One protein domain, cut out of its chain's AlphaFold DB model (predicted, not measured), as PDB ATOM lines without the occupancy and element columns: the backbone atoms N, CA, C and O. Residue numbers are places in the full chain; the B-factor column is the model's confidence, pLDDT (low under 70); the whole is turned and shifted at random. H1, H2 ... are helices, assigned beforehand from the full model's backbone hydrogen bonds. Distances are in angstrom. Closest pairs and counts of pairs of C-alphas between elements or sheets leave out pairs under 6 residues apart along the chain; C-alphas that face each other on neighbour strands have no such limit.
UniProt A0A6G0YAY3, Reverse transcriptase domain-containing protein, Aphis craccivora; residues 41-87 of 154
ATOM      1  N   LYS A  41     141.229  70.209  80.968       85.31
ATOM      2  CA  LYS A  41     140.298  69.092  81.226       85.31
ATOM      3  C   LYS A  41     138.819  69.443  81.027       85.31
ATOM      4  O   LYS A  41     137.997  68.544  80.949       85.31
ATOM      5  N   LYS A  42     138.479  70.733  81.020       86.19
ATOM      6  CA  LYS A  42     137.123  71.256  80.800       86.19
ATOM      7  C   LYS A  42     136.985  71.900  79.421       86.19
ATOM      8  O   LYS A  42     136.106  72.731  79.239       86.19
ATOM      9  N   ARG A  43     137.886  71.578  78.491       91.75
ATOM     10  CA  ARG A  43     137.778  72.039  77.114       91.75
ATOM     11  C   ARG A  43     136.514  71.460  76.499       91.75
ATOM     12  O   ARG A  43     136.380  70.241  76.432       91.75
ATOM     13  N   ASP A  44     135.647  72.341  76.031       92.50
ATOM     14  CA  ASP A  44     134.487  71.996  75.226       92.50
ATOM     15  C   ASP A  44     134.829  72.198  73.736       92.50
ATOM     16  O   ASP A  44     135.031  73.338  73.300       92.50
ATOM     17  N   PRO A  45     134.954  71.113  72.945       92.19
ATOM     18  CA  PRO A  45     135.239  71.214  71.519       92.19
ATOM     19  C   PRO A  45     134.146  71.953  70.741       92.19
ATOM     20  O   PRO A  45     134.478  72.680  69.809       92.19
ATOM     21  N   LEU A  46     132.877  71.800  71.133       93.31
ATOM     22  CA  LEU A  46     131.740  72.381  70.420       93.31
ATOM     23  C   LEU A  46     131.648  73.890  70.663       93.31
ATOM     24  O   LEU A  46     131.395  74.666  69.748       93.31
ATOM     25  N   ALA A  47     131.929  74.330  71.891       91.94
ATOM     26  CA  ALA A  47     132.025  75.756  72.195       91.94
ATOM     27  C   ALA A  47     133.132  76.444  71.375       91.94
ATOM     28  O   ALA A  47     132.962  77.584  70.943       91.94
ATOM     29  N   PHE A  48     134.250  75.750  71.124       92.62
ATOM     30  CA  PHE A  48     135.323  76.272  70.277       92.62
ATOM     31  C   PHE A  48     134.890  76.394  68.812       92.62
ATOM     32  O   PHE A  48     135.089  77.449  68.215       92.62
ATOM     33  N   THR A  49     134.292  75.345  68.235       93.81
ATOM     34  CA  THR A  49     133.831  75.380  66.835       93.81
ATOM     35  C   THR A  49     132.784  76.467  66.633       93.81
ATOM     36  O   THR A  49     132.935  77.291  65.738       93.81
ATOM     37  N   ASN A  50     131.809  76.564  67.542       94.94
ATOM     38  CA  ASN A  50     130.781  77.600  67.494       94.94
ATOM     39  C   ASN A  50     131.383  79.009  67.564       94.94
ATOM     40  O   ASN A  50     130.916  79.911  66.872       94.94
ATOM     41  N   HIS A  51     132.421  79.229  68.379       93.44
ATOM     42  CA  HIS A  51     133.088  80.531  68.450       93.44
ATOM     43  C   HIS A  51     133.756  80.901  67.120       93.44
ATOM     44  O   HIS A  51     133.552  82.005  66.626       93.44
ATOM     45  N   VAL A  52     134.497  79.966  66.517       93.69
ATOM     46  CA  VAL A  52     135.182  80.197  65.235       93.69
ATOM     47  C   VAL A  52     134.191  80.438  64.094       93.69
ATOM     48  O   VAL A  52     134.432  81.285  63.237       93.69
ATOM     49  N   GLU A  53     133.065  79.724  64.087       93.25
ATOM     50  CA  GLU A  53     132.016  79.878  63.074       93.25
ATOM     51  C   GLU A  53     131.247  81.197  63.221       93.25
ATOM     52  O   GLU A  53     130.938  81.850  62.227       93.25
ATOM     53  N   THR A  54     130.949  81.613  64.455       93.69
ATOM     54  CA  THR A  54     130.202  82.853  64.722       93.69
ATOM     55  C   THR A  54     131.061  84.109  64.586       93.69
ATOM     56  O   THR A  54     130.545  85.160  64.206       93.69
ATOM     57  N   HIS A  55     132.359  84.007  64.871       91.88
ATOM     58  CA  HIS A  55     133.304  85.121  64.849       91.88
ATOM     59  C   HIS A  55     134.504  84.784  63.957       91.88
ATOM     60  O   HIS A  55     135.606  84.578  64.455       91.88
ATOM     61  N   PRO A  56     134.340  84.728  62.626       89.44
ATOM     62  CA  PRO A  56     135.456  84.450  61.736       89.44
ATOM     63  C   PRO A  56     136.514  85.554  61.836       89.44
ATOM     64  O   PRO A  56     136.227  86.739  61.631       89.44
ATOM     65  N   TRP A  57     137.756  85.159  62.124       88.19
ATOM     66  CA  TRP A  57     138.887  86.081  62.155       88.19
ATOM     67  C   TRP A  57     139.129  86.692  60.770       88.19
ATOM     68  O   TRP A  57     139.190  85.990  59.758       88.19
ATOM     69  N   LYS A  58     139.274  88.018  60.726       86.19
ATOM     70  CA  LYS A  58     139.518  88.773  59.495       86.19
ATOM     71  C   LYS A  58     140.978  89.187  59.431       86.19
ATOM     72  O   LYS A  58     141.453  89.940  60.275       86.19
ATOM     73  N   VAL A  59     141.663  88.716  58.397       82.38
ATOM     74  CA  VAL A  59     143.059  89.060  58.125       82.38
ATOM     75  C   VAL A  59     143.106  90.343  57.316       82.38
ATOM     76  O   VAL A  59     142.663  90.370  56.166       82.38
ATOM     77  N   THR A  60     143.666  91.399  57.894       78.44
ATOM     78  CA  THR A  60     144.088  92.570  57.122       78.44
ATOM     79  C   THR A  60     145.329  92.188  56.315       78.44
ATOM     80  O   THR A  60     146.121  91.365  56.762       78.44
ATOM     81  N   ARG A  61     145.486  92.703  55.092       79.62
ATOM     82  CA  ARG A  61     146.678  92.464  54.264       79.62
ATOM     83  C   ARG A  61     147.492  93.746  54.161       79.62
ATOM     84  O   ARG A  61     146.926  94.806  53.912       79.62
ATOM     85  N   GLY A  62     148.805  93.617  54.300       82.00
ATOM     86  CA  GLY A  62     149.762  94.704  54.150       82.00
ATOM     87  C   GLY A  62     151.191  94.170  54.143       82.00
ATOM     88  O   GLY A  62     151.480  93.162  54.788       82.00
ATOM     89  N   ASP A  63     152.067  94.854  53.410       86.31
ATOM     90  CA  ASP A  63     153.435  94.390  53.128       86.31
ATOM     91  C   ASP A  63     154.469  94.914  54.142       86.31
ATOM     92  O   ASP A  63     155.657  94.600  54.073       86.31
ATOM     93  N   THR A  64     154.032  95.735  55.098       91.38
ATOM     94  CA  THR A  64     154.900  96.370  56.096       91.38
ATOM     95  C   THR A  64     155.127  95.460  57.304       91.38
ATOM     96  O   THR A  64     154.242  94.720  57.735       91.38
ATOM     97  N   THR A  65     156.303  95.562  57.921       88.06
ATOM     98  CA  THR A  65     156.645  94.842  59.158       88.06
ATOM     99  C   THR A  65     155.705  95.173  60.317       88.06
ATOM    100  O   THR A  65     155.319  94.282  61.067       88.06
ATOM    101  N   GLU A  66     155.291  96.434  60.445       88.81
ATOM    102  CA  GLU A  66     154.331  96.884  61.464       88.81
ATOM    103  C   GLU A  66     152.982  96.177  61.309       88.81
ATOM    104  O   GLU A  66     152.450  95.615  62.264       88.81
ATOM    105  N   HIS A  67     152.499  96.085  60.069       88.38
ATOM    106  CA  HIS A  67     151.267  95.385  59.738       88.38
ATOM    107  C   HIS A  67     151.343  93.886  60.090       88.38
ATOM    108  O   HIS A  67     150.367  93.305  60.574       88.38
ATOM    109  N   ALA A  68     152.500  93.243  59.892       88.31
ATOM    110  CA  ALA A  68     152.710  91.854  60.298       88.31
ATOM    111  C   ALA A  68     152.641  91.677  61.828       88.31
ATOM    112  O   ALA A  68     152.001  90.740  62.310       88.31
ATOM    113  N   VAL A  69     153.248  92.590  62.593       91.62
ATOM    114  CA  VAL A  69     153.204  92.572  64.066       91.62
ATOM    115  C   VAL A  69     151.779  92.785  64.577       91.62
ATOM    116  O   VAL A  69     151.330  92.061  65.469       91.62
ATOM    117  N   ASP A  70     151.041  93.727  64.000       90.00
ATOM    118  CA  ASP A  70     149.662  94.003  64.409       90.00
ATOM    119  C   ASP A  70     148.708  92.864  64.041       90.00
ATOM    120  O   ASP A  70     147.857  92.480  64.847       90.00
ATOM    121  N   SER A  71     148.911  92.239  62.879       89.25
ATOM    122  CA  SER A  71     148.182  91.029  62.489       89.25
ATOM    123  C   SER A  71     148.434  89.880  63.470       89.25
ATOM    124  O   SER A  71     147.496  89.181  63.853       89.25
ATOM    125  N   ALA A  72     149.679  89.709  63.931       91.38
ATOM    126  CA  ALA A  72     150.023  88.694  64.924       91.38
ATOM    127  C   ALA A  72     149.362  88.962  66.288       91.38
ATOM    128  O   ALA A  72     148.817  88.039  66.888       91.38
ATOM    129  N   ARG A  73     149.344  90.219  66.759       92.31
ATOM    130  CA  ARG A  73     148.636  90.597  67.999       92.31
ATOM    131  C   ARG A  73     147.131  90.366  67.894       92.31
ATOM    132  O   ARG A  73     146.523  89.860  68.833       92.31
ATOM    133  N   SER A  74     146.538  90.719  66.754       92.00
ATOM    134  CA  SER A  74     145.116  90.482  66.489       92.00
ATOM    135  C   SER A  74     144.782  88.990  66.523       92.00
ATOM    136  O   SER A  74     143.784  88.601  67.129       92.00
ATOM    137  N   LEU A  75     145.637  88.151  65.929       93.00
ATOM    138  CA  LEU A  75     145.481  86.700  65.972       93.00
ATOM    139  C   LEU A  75     145.589  86.153  67.400       93.00
ATOM    140  O   LEU A  75     144.776  85.319  67.793       93.00
ATOM    141  N   ASP A  76     146.566  86.614  68.180       94.00
ATOM    142  CA  ASP A  76     146.750  86.161  69.563       94.00
ATOM    143  C   ASP A  76     145.521  86.487  70.423       94.00
ATOM    144  O   ASP A  76     144.977  85.618  71.108       94.00
ATOM    145  N   GLN A  77     145.000  87.710  70.298       93.00
ATOM    146  CA  GLN A  77     143.782  88.133  70.986       93.00
ATOM    147  C   GLN A  77     142.566  87.285  70.581       93.00
ATOM    148  O   GLN A  77     141.812  86.827  71.440       93.00
ATOM    149  N   TYR A  78     142.415  87.000  69.288       95.06
ATOM    150  CA  TYR A  78     141.355  86.127  68.788       95.06
ATOM    151  C   TYR A  78     141.454  84.702  69.361       95.06
ATOM    152  O   TYR A  78     140.467  84.129  69.827       95.06
ATOM    153  N   LEU A  79     142.660  84.126  69.399       93.00
ATOM    154  CA  LEU A  79     142.884  82.804  69.990       93.00
ATOM    155  C   LEU A  79     142.607  82.797  71.498       93.00
ATOM    156  O   LEU A  79     142.089  81.807  72.021       93.00
ATOM    157  N   ILE A  80     142.924  83.888  72.200       91.88
ATOM    158  CA  ILE A  80     142.608  84.069  73.619       91.88
ATOM    159  C   ILE A  80     141.096  84.023  73.848       91.88
ATOM    160  O   ILE A  80     140.663  83.328  74.768       91.88
ATOM    161  N   GLU A  81     140.307  84.696  73.014       92.00
ATOM    162  CA  GLU A  81     138.842  84.740  73.108       92.00
ATOM    163  C   GLU A  81     138.206  83.382  72.803       92.00
ATOM    164  O   GLU A  81     137.404  82.881  73.598       92.00
ATOM    165  N   ALA A  82     138.644  82.714  71.734       93.31
ATOM    166  CA  ALA A  82     138.198  81.362  71.403       93.31
ATOM    167  C   ALA A  82     138.539  80.354  72.517       93.31
ATOM    168  O   ALA A  82     137.758  79.454  72.858       93.31
ATOM    169  N   CYS A  83     139.713  80.511  73.133       91.25
ATOM    170  CA  CYS A  83     140.109  79.719  74.289       91.25
ATOM    171  C   CYS A  83     139.293  80.060  75.538       91.25
ATOM    172  O   CYS A  83     138.984  79.151  76.298       91.25
ATOM    173  N   ASP A  84     138.938  81.321  75.777       90.31
ATOM    174  CA  ASP A  84     138.137  81.716  76.939       90.31
ATOM    175  C   ASP A  84     136.678  81.235  76.808       90.31
ATOM    176  O   ASP A  84     136.083  80.835  77.812       90.31
ATOM    177  N   ALA A  85     136.145  81.160  75.583       91.31
ATOM    178  CA  ALA A  85     134.837  80.569  75.292       91.31
ATOM    179  C   ALA A  85     134.810  79.042  75.496       91.31
ATOM    180  O   ALA A  85     133.841  78.498  76.024       91.31
ATOM    181  N   SER A  86     135.878  78.341  75.101       93.94
ATOM    182  CA  SER A  86     135.939  76.869  75.126       93.94
ATOM    183  C   SER A  86     136.574  76.266  76.380       93.94
ATOM    184  O   SER A  86     136.339  75.100  76.700       93.94
ATOM    185  N   MET A  87     137.410  77.021  77.092       92.38
ATOM    186  CA  MET A  87     138.159  76.569  78.262       92.38
ATOM    187  C   MET A  87     138.060  77.612  79.378       92.38
ATOM    188  O   MET A  87     138.881  78.534  79.444       92.38
TER     189      MET A  87
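What this domain is: This is residues 41 to 87 of the 154 residues of the protein "Reverse transcriptase domain-containing protein" of Aphis craccivora (UniProt A0A6G0YAY3). A short helix, H1, and the stretched-out residues 55 to 64 make one long side of a narrow loop, and the long helix H2 folds back to make the other. The last turns of H2 meet H1, and the first and last printed C-alphas are 8.3 A apart. The printed part has 47 residues with two named helices, H1 then H2, and no named strand: all helix. It is a loose rod, with a radius of gyration of the C-alphas of 12.8 A and spans of 39 by 19 by 9 A.

How they stand to each other: H1, residues 45 to 54, and H2, residues 65 to 86, touch, with 11 pairs of C-alphas within 8 A, and H2 touches H1 with residues 82 to 86 alone. Their closest C-alphas, those of Phe 48 and Ser 86, are 4.9 A apart. They run opposite ways at a steep tilt of 49 degrees. In H1 and H2 every O i to N i+4 pair is within hydrogen-bond range.

Where its parts are: H1 begins at C-alpha 45 (135.239, 71.214, 71.519) and is 14.4 A long. H2, 31.7 A long, runs from C-alpha 65 (156.645, 94.842, 59.158) to C-alpha 86 (135.939, 76.869, 75.126).

The domain as a whole: The two farthest C-alphas, those of Lys 41 and Asp 63, are 40.0 A apart. The printed part has no cut, and the link is short. No printed residue is under 70 in pLDDT.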